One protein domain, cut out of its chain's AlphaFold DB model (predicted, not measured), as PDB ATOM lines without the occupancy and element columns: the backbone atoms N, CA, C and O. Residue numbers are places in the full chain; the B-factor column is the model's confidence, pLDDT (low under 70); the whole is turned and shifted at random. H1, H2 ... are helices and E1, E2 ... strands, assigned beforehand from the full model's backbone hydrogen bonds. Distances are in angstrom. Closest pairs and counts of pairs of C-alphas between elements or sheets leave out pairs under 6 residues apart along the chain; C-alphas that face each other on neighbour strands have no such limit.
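This is residues 10 to 75 of the 146 residues of the protein "DNA-invertase" of Sinorhizobium fredii CCBAU 83666 (UniProt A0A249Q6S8). A small hairpin, E1 and E2, packs with residues 16 to 24 of H1 and the beginning of H2; H2 reaches away as an arm, and a loop leads on to H3, which touches no helix. The printed part has 66 residues, mostly helix, in the order H1, E1, E2, H2, H3. It is loose, radius of gyration of the C-alphas 15.0 A, spanning 44 by 28 by 20 A.

E1, residues 26 to 28, and E2, residues 34 to 36, form an antiparallel hairpin, with N 27 and O 35 within hydrogen-bond range at 2.8 A. H1, residues 10 to 24, touches H2, residues 37 to 51, with its residues 18 to 22 alone; the closest C-alphas, of Ala 21 and Ala 37, are 4.6 A apart. They run opposite ways at 37 degrees, only just a steep tilt. H3, residues 62 to 73, is apart from H2. Every O i to N i+4 pair is within hydrogen-bond range in H1 and H3, and 9 of 11 in H2.

H1, 20.7 A long, begins at C-alpha 10 (-1.752, 0.531, -43.955). E1 measures 6.8 A, E2 6.7 A, H2 20.4 A. H3, 16.7 A, ends at C-alpha 73 (3.987, 18.157, -61.259).

The C-alphas farthest apart, of Gly 32 and Arg 61, are 44.8 A apart. The printed part has no cut and no long link. Residues 46 to 68, 70 to 72 and 74 to 75 have pLDDT under 70.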
ATOM      1  N   SER A  10      -2.993   0.139 -44.626       74.88
ATOM      2  CA  SER A  10      -1.752   0.531 -43.955       74.88
ATOM      3  C   SER A  10      -0.968   1.625 -44.690       74.88
ATOM      4  O   SER A  10      -0.398   2.504 -44.046       74.88
ATOM      5  N   LEU A  11      -0.956   1.624 -46.028       76.56
ATOM      6  CA  LEU A  11      -0.297   2.673 -46.816       76.56
ATOM      7  C   LEU A  11      -1.091   3.977 -46.792       76.56
ATOM      8  O   LEU A  11      -0.494   5.049 -46.768       76.56
ATOM      9  N   ILE A  12      -2.423   3.895 -46.775       80.56
ATOM     10  CA  ILE A  12      -3.288   5.075 -46.653       80.56
ATOM     11  C   ILE A  12      -3.107   5.720 -45.273       80.56
ATOM     12  O   ILE A  12      -2.995   6.942 -45.178       80.56
ATOM     13  N   ALA A  13      -3.037   4.914 -44.210       83.38
ATOM     14  CA  ALA A  13      -2.753   5.396 -42.862       83.38
ATOM     15  C   ALA A  13      -1.368   6.060 -42.779       83.38
ATOM     16  O   ALA A  13      -1.245   7.177 -42.278       83.38
ATOM     17  N   LEU A  14      -0.340   5.421 -43.348       85.38
ATOM     18  CA  LEU A  14       1.019   5.965 -43.412       85.38
ATOM     19  C   LEU A  14       1.074   7.314 -44.146       85.38
ATOM     20  O   LEU A  14       1.726   8.243 -43.666       85.38
ATOM     21  N   ASP A  15       0.390   7.433 -45.289       85.62
ATOM     22  CA  ASP A  15       0.314   8.665 -46.085       85.62
ATOM     23  C   ASP A  15      -0.343   9.802 -45.293       85.62
ATOM     24  O   ASP A  15       0.222  10.890 -45.187       85.62
ATOM     25  N   ARG A  16      -1.479   9.529 -44.638       89.62
ATOM     26  CA  ARG A  16      -2.184  10.509 -43.795       89.62
ATOM     27  C   ARG A  16      -1.333  10.996 -42.627       89.62
ATOM     28  O   ARG A  16      -1.223  12.202 -42.429       89.62
ATOM     29  N   LEU A  17      -0.702  10.083 -41.888       92.12
ATOM     30  CA  LEU A  17       0.177  10.441 -40.772       92.12
ATOM     31  C   LEU A  17       1.391  11.237 -41.262       92.12
ATOM     32  O   LEU A  17       1.802  12.210 -40.638       92.12
ATOM     33  N   THR A  18       1.953  10.874 -42.415       92.19
ATOM     34  CA  THR A  18       3.070  11.617 -43.009       92.19
ATOM     35  C   THR A  18       2.653  13.019 -43.432       92.19
ATOM     36  O   THR A  18       3.388  13.965 -43.155       92.19
ATOM     37  N   LEU A  19       1.475  13.167 -44.043       91.25
ATOM     38  CA  LEU A  19       0.910  14.469 -44.378       91.25
ATOM     39  C   LEU A  19       0.735  15.321 -43.117       91.25
ATOM     40  O   LEU A  19       1.238  16.439 -43.080       91.25
ATOM     41  N   GLN A  20       0.126  14.759 -42.070       92.56
ATOM     42  CA  GLN A  20      -0.073  15.437 -40.790       92.56
ATOM     43  C   GLN A  20       1.258  15.907 -40.187       92.56
ATOM     44  O   GLN A  20       1.403  17.070 -39.818       92.56
ATOM     45  N   ALA A  21       2.279  15.044 -40.184       93.50
ATOM     46  CA  ALA A  21       3.604  15.392 -39.685       93.50
ATOM     47  C   ALA A  21       4.196  16.613 -40.408       93.50
ATOM     48  O   ALA A  21       4.770  17.490 -39.761       93.50
ATOM     49  N   VAL A  22       4.085  16.675 -41.741       91.94
ATOM     50  CA  VAL A  22       4.706  17.751 -42.531       91.94
ATOM     51  C   VAL A  22       3.901  19.048 -42.533       91.94
ATOM     52  O   VAL A  22       4.492  20.103 -42.756       91.94
ATOM     53  N   THR A  23       2.588  18.999 -42.287       89.12
ATOM     54  CA  THR A  23       1.729  20.195 -42.258       89.12
ATOM     55  C   THR A  23       1.517  20.754 -40.856       89.12
ATOM     56  O   THR A  23       1.437  21.966 -40.700       89.12
ATOM     57  N   GLU A  24       1.441  19.895 -39.840       92.50
ATOM     58  CA  GLU A  24       1.074  20.268 -38.464       92.50
ATOM     59  C   GLU A  24       2.246  20.150 -37.479       92.50
ATOM     60  O   GLU A  24       2.143  20.578 -36.331       92.50
ATOM     61  N   GLY A  25       3.376  19.567 -37.895       91.44
ATOM     62  CA  GLY A  25       4.552  19.385 -37.038       91.44
ATOM     63  C   GLY A  25       4.432  18.234 -36.030       91.44
ATOM     64  O   GLY A  25       5.362  17.993 -35.254       91.44
ATOM     65  N   LYS A  26       3.335  17.475 -36.066       92.50
ATOM     66  CA  LYS A  26       3.075  16.312 -35.213       92.50
ATOM     67  C   LYS A  26       2.126  15.327 -35.890       92.50
ATOM     68  O   LYS A  26       1.456  15.679 -36.852       92.50
ATOM     69  N   ILE A  27       2.078  14.106 -35.372       95.56
ATOM     70  CA  ILE A  27       1.056  13.115 -35.713       95.56
ATOM     71  C   ILE A  27       0.250  12.756 -34.476       95.56
ATOM     72  O   ILE A  27       0.793  12.771 -33.370       95.56
ATOM     73  N   SER A  28      -1.016  12.411 -34.674       93.69
ATOM     74  CA  SER A  28      -1.907  11.910 -33.623       93.69
ATOM     75  C   SER A  28      -2.202  10.432 -33.858       93.69
ATOM     76  O   SER A  28      -2.589  10.043 -34.958       93.69
ATOM     77  N   LEU A  29      -1.993   9.608 -32.837       90.38
ATOM     78  CA  LEU A  29      -2.348   8.191 -32.848       90.38
ATOM     79  C   LEU A  29      -3.804   8.005 -32.404       90.38
ATOM     80  O   LEU A  29      -4.370   8.856 -31.720       90.38
ATOM     81  N   GLU A  30      -4.404   6.869 -32.761       86.44
ATOM     82  CA  GLU A  30      -5.804   6.550 -32.425       86.44
ATOM     83  C   GLU A  30      -6.062   6.475 -30.914       86.44
ATOM     84  O   GLU A  30      -7.166   6.745 -30.453       86.44
ATOM     85  N   ASP A  31      -5.028   6.167 -30.133       90.62
ATOM     86  CA  ASP A  31      -5.072   6.149 -28.669       90.62
ATOM     87  C   ASP A  31      -4.855   7.527 -28.015       90.62
ATOM     88  O   ASP A  31      -4.704   7.621 -26.796       90.62
ATOM     89  N   GLY A  32      -4.826   8.599 -28.811       88.94
ATOM     90  CA  GLY A  32      -4.697   9.980 -28.345       88.94
ATOM     91  C   GLY A  32      -3.264  10.439 -28.066       88.94
ATOM     92  O   GLY A  32      -3.064  11.587 -27.671       88.94
ATOM     93  N   ARG A  33      -2.249   9.590 -28.268       93.12
ATOM     94  CA  ARG A  33      -0.842   9.997 -28.135       93.12
ATOM     95  C   ARG A  33      -0.385  10.818 -29.337       93.12
ATOM     96  O   ARG A  33      -0.766  10.548 -30.472       93.12
ATOM     97  N   GLU A  34       0.511  11.772 -29.094       95.06
ATOM     98  CA  GLU A  34       1.116  12.589 -30.147       95.06
ATOM     99  C   GLU A  34       2.603  12.272 -30.330       95.06
ATOM    100  O   GLU A  34       3.338  12.060 -29.363       95.06
ATOM    101  N   ILE A  35       3.069  12.273 -31.581       93.50
ATOM    102  CA  ILE A  35       4.491  12.133 -31.916       93.50
ATOM    103  C   ILE A  35       4.931  13.351 -32.723       93.50
ATOM    104  O   ILE A  35       4.356  13.675 -33.759       93.50
ATOM    105  N   HIS A  36       6.000  14.013 -32.278       94.25
ATOM    106  CA  HIS A  36       6.589  15.144 -32.992       94.25
ATOM    107  C   HIS A  36       7.095  14.727 -34.386       94.25
ATOM    108  O   HIS A  36       7.750  13.690 -34.532       94.25
ATOM    109  N   ALA A  37       6.887  15.565 -35.406       89.38
ATOM    110  CA  ALA A  37       7.204  15.249 -36.801       89.38
ATOM    111  C   ALA A  37       8.657  14.803 -37.019       89.38
ATOM    112  O   ALA A  37       8.918  13.873 -37.774       89.38
ATOM    113  N   ALA A  38       9.617  15.408 -36.314       78.75
ATOM    114  CA  ALA A  38      11.026  15.011 -36.405       78.75
ATOM    115  C   ALA A  38      11.286  13.547 -35.987       78.75
ATOM    116  O   ALA A  38      12.171  12.895 -36.543       78.75
ATOM    117  N   ILE A  39      10.530  13.026 -35.014       86.44
ATOM    118  CA  ILE A  39      10.623  11.627 -34.575       86.44
ATOM    119  C   ILE A  39       9.973  10.727 -35.627       86.44
ATOM    120  O   ILE A  39      10.584   9.745 -36.043       86.44
ATOM    121  N   TRP A  40       8.793  11.112 -36.121       91.56
ATOM    122  CA  TRP A  40       8.086  10.389 -37.181       91.56
ATOM    123  C   TRP A  40       8.915  10.263 -38.467       91.56
ATOM    124  O   TRP A  40       9.113   9.165 -38.979       91.56
ATOM    125  N   ILE A  41       9.502  11.363 -38.946       86.69
ATOM    126  CA  ILE A  41      10.370  11.384 -40.134       86.69
ATOM    127  C   ILE A  41      11.604  10.494 -39.934       86.69
ATOM    128  O   ILE A  41      12.054   9.825 -40.867       86.69
ATOM    129  N   ARG A  42      12.158  10.448 -38.715       82.00
ATOM    130  CA  ARG A  42      13.278   9.554 -38.398       82.00
ATOM    131  C   ARG A  42      12.851   8.083 -38.406       82.00
ATOM    132  O   ARG A  42      13.618   7.263 -38.897       82.00
ATOM    133  N   ALA A  43      11.653   7.755 -37.928       81.94
ATOM    134  CA  ALA A  43      11.108   6.398 -38.007       81.94
ATOM    135  C   ALA A  43      10.849   5.970 -39.464       81.94
ATOM    136  O   ALA A  43      11.263   4.887 -39.874       81.94
ATOM    137  N   LEU A  44      10.268   6.861 -40.280       83.88
ATOM    138  CA  LEU A  44      10.072   6.642 -41.717       83.88
ATOM    139  C   LEU A  44      11.383   6.390 -42.458       83.88
ATOM    140  O   LEU A  44      11.396   5.664 -43.448       83.88
ATOM    141  N   ARG A  45      12.499   6.953 -41.986       75.81
ATOM    142  CA  ARG A  45      13.798   6.713 -42.610       75.81
ATOM    143  C   ARG A  45      14.201   5.237 -42.592       75.81
ATOM    144  O   ARG A  45      14.732   4.781 -43.593       75.81
ATOM    145  N   CYS A  46      13.907   4.494 -41.526       66.19
ATOM    146  CA  CYS A  46      14.189   3.056 -41.475       66.19
ATOM    147  C   CYS A  46      13.397   2.293 -42.546       66.19
ATOM    148  O   CYS A  46      13.962   1.462 -43.249       66.19
ATOM    149  N   LEU A  47      12.117   2.642 -42.721       67.94
ATOM    150  CA  LEU A  47      11.270   2.077 -43.773       67.94
ATOM    151  C   LEU A  47      11.790   2.454 -45.166       67.94
ATOM    152  O   LEU A  47      11.842   1.616 -46.056       67.94
ATOM    153  N   ILE A  48      12.217   3.703 -45.362       66.50
ATOM    154  CA  ILE A  48      12.836   4.155 -46.613       66.50
ATOM    155  C   ILE A  48      14.122   3.369 -46.894       66.50
ATOM    156  O   ILE A  48      14.317   2.918 -48.017       66.50
ATOM    157  N   ASP A  49      14.986   3.177 -45.898       58.72
ATOM    158  CA  ASP A  49      16.236   2.428 -46.047       58.72
ATOM    159  C   ASP A  49      15.975   0.928 -46.333       58.72
ATOM    160  O   ASP A  49      16.763   0.294 -47.036       58.72
ATOM    161  N   GLU A  50      14.849   0.370 -45.872       56.53
ATOM    162  CA  GLU A  50      14.394  -0.993 -46.187       56.53
ATOM    163  C   GLU A  50      13.773  -1.111 -47.592       56.53
ATOM    164  O   GLU A  50      14.073  -2.054 -48.333       56.53
ATOM    165  N   LEU A  51      12.952  -0.132 -47.989       55.38
ATOM    166  CA  LEU A  51      12.341  -0.044 -49.320       55.38
ATOM    167  C   LEU A  51      13.384   0.245 -50.410       55.38
ATOM    168  O   LEU A  51      13.244  -0.206 -51.549       55.38
ATOM    169  N   ILE A  52      14.457   0.967 -50.078       56.44
ATOM    170  CA  ILE A  52      15.581   1.247 -50.973       56.44
ATOM    171  C   ILE A  52      16.612   0.105 -50.870       56.44
ATOM    172  O   ILE A  52      17.728   0.264 -50.378       56.44
ATOM    173  N   ARG A  53      16.283  -1.063 -51.437       46.84
ATOM    174  CA  ARG A  53      17.305  -1.971 -52.000       46.84
ATOM    175  C   ARG A  53      17.717  -1.471 -53.398       46.84
ATOM    176  O   ARG A  53      16.937  -0.816 -54.081       46.84
ATOM    177  N   PRO A  54      18.988  -1.627 -53.799       46.94
ATOM    178  CA  PRO A  54      19.837  -0.445 -53.946       46.94
ATOM    179  C   PRO A  54      19.866   0.125 -55.367       46.94
ATOM    180  O   PRO A  54      19.509  -0.540 -56.335       46.94
ATOM    181  N   ARG A  55      20.385   1.357 -55.462       46.91
ATOM    182  CA  ARG A  55      20.642   2.219 -56.642       46.91
ATOM    183  C   ARG A  55      21.137   1.564 -57.949       46.91
ATOM    184  O   ARG A  55      21.250   2.273 -58.938       46.91
ATOM    185  N   TYR A  56      21.449   0.275 -57.972       46.59
ATOM    186  CA  TYR A  56      21.761  -0.498 -59.177       46.59
ATOM    187  C   TYR A  56      20.513  -0.987 -59.931       46.59
ATOM    188  O   TYR A  56      20.620  -1.300 -61.109       46.59
ATOM    189  N   ALA A  57      19.340  -1.040 -59.286       47.06
ATOM    190  CA  ALA A  57      18.087  -1.443 -59.942       47.06
ATOM    191  C   ALA A  57      17.451  -0.324 -60.789       47.06
ATOM    192  O   ALA A  57      16.584  -0.578 -61.622       47.06
ATOM    193  N   LEU A  58      17.876   0.922 -60.573       51.97
ATOM    194  CA  LEU A  58      17.417   2.089 -61.308       51.97
ATOM    195  C   LEU A  58      18.574   2.593 -62.159       51.97
ATOM    196  O   LEU A  58      19.441   3.318 -61.672       51.97
ATOM    197  N   ASP A  59      18.599   2.182 -63.422       53.50
ATOM    198  CA  ASP A  59      19.594   2.645 -64.382       53.50
ATOM    199  C   ASP A  59      19.547   4.186 -64.434       53.50
ATOM    200  O   ASP A  59      18.505   4.786 -64.710       53.50
ATOM    201  N   GLY A  60      20.642   4.844 -64.038       54.03
ATOM    202  CA  GLY A  60      20.641   6.176 -63.403       54.03
ATOM    203  C   GLY A  60      20.067   7.354 -64.206       54.03
ATOM    204  O   GLY A  60      19.968   8.461 -63.675       54.03
ATOM    205  N   ARG A  61      19.670   7.140 -65.464       55.19
ATOM    206  CA  ARG A  61      18.965   8.126 -66.296       55.19
ATOM    207  C   ARG A  61      17.451   8.117 -66.065       55.19
ATOM    208  O   ARG A  61      16.878   9.182 -65.849       55.19
ATOM    209  N   SER A  62      16.820   6.943 -65.991       58.56
ATOM    210  CA  SER A  62      15.354   6.831 -65.929       58.56
ATOM    211  C   SER A  62      14.785   7.298 -64.587       58.56
ATOM    212  O   SER A  62      13.812   8.045 -64.544       58.56
ATOM    213  N   ALA A  63      15.428   6.952 -63.469       58.88
ATOM    214  CA  ALA A  63      14.970   7.390 -62.150       58.88
ATOM    215  C   ALA A  63      15.105   8.901 -61.937       58.88
ATOM    216  O   ALA A  63      14.225   9.516 -61.337       58.88
ATOM    217  N   LYS A  64      16.174   9.516 -62.460       59.59
ATOM    218  CA  LYS A  64      16.354  10.972 -62.390       59.59
ATOM    219  C   LYS A  64      15.232  11.688 -63.141       59.59
ATOM    220  O   LYS A  64      14.671  12.650 -62.625       59.59
ATOM    221  N   GLU A  65      14.881  11.199 -64.326       65.88
ATOM    222  CA  GLU A  65      13.793  11.747 -65.138       65.88
ATOM    223  C   GLU A  65      12.422  11.567 -64.476       65.88
ATOM    224  O   GLU A  65      11.632  12.512 -64.445       65.88
ATOM    225  N   VAL A  66      12.154  10.396 -63.886       69.19
ATOM    226  CA  VAL A  66      10.901  10.116 -63.165       69.19
ATOM    227  C   VAL A  66      10.745  11.034 -61.950       69.19
ATOM    228  O   VAL A  66       9.693  11.654 -61.787       69.19
ATOM    229  N   ILE A  67      11.793  11.185 -61.136       64.06
ATOM    230  CA  ILE A  67      11.780  12.078 -59.968       64.06
ATOM    231  C   ILE A  67      11.625  13.535 -60.415       64.06
ATOM    232  O   ILE A  67      10.770  14.250 -59.894       64.06
ATOM    233  N   ALA A  68      12.377  13.974 -61.430       64.06
ATOM    234  CA  ALA A  68      12.260  15.329 -61.967       64.06
ATOM    235  C   ALA A  68      10.842  15.621 -62.487       64.06
ATOM    236  O   ALA A  68      10.304  16.703 -62.250       64.06
ATOM    237  N   LYS A  69      10.201  14.657 -63.159       70.19
ATOM    238  CA  LYS A  69       8.816  14.785 -63.629       70.19
ATOM    239  C   LYS A  69       7.828  14.892 -62.465       70.19
ATOM    240  O   LYS A  69       6.956  15.757 -62.506       70.19
ATOM    241  N   ALA A  70       7.977  14.065 -61.430       68.56
ATOM    242  CA  ALA A  70       7.130  14.118 -60.239       68.56
ATOM    243  C   ALA A  70       7.246  15.471 -59.507       68.56
ATOM    244  O   ALA A  70       6.233  16.053 -59.127       68.56
ATOM    245  N   TRP A  71       8.458  16.021 -59.396       64.19
ATOM    246  CA  TRP A  71       8.698  17.329 -58.769       64.19
ATOM    247  C   TRP A  71       8.126  18.500 -59.573       64.19
ATOM    248  O   TRP A  71       7.543  19.411 -58.987       64.19
ATOM    249  N   ARG A  72       8.222  18.456 -60.912       67.31
ATOM    250  CA  ARG A  72       7.570  19.449 -61.785       67.31
ATOM    251  C   ARG A  72       6.055  19.457 -61.594       67.31
ATOM    252  O   ARG A  72       5.471  20.527 -61.477       67.31
ATOM    253  N   LEU A  73       5.429  18.279 -61.514       73.50
ATOM    254  CA  LEU A  73       3.987  18.157 -61.259       73.50
ATOM    255  C   LEU A  73       3.586  18.701 -59.881       73.50
ATOM    256  O   LEU A  73       2.489  19.226 -59.730       73.50
ATOM    257  N   ALA A  74       4.475  18.613 -58.893       67.75
ATOM    258  CA  ALA A  74       4.251  19.154 -57.555       67.75
ATOM    259  C   ALA A  74       4.488  20.675 -57.447       67.75
ATOM    260  O   ALA A  74       4.329  21.228 -56.357       67.75
ATOM    261  N   MET A  75       4.874  21.363 -58.536       56.09
ATOM    262  CA  MET A  75       5.201  22.800 -58.538       56.09
ATOM    263  C   MET A  75       6.202  23.165 -57.425       56.09
ATOM    264  O   MET A  75       6.035  24.149 -56.701       56.09
TER     265      MET A  75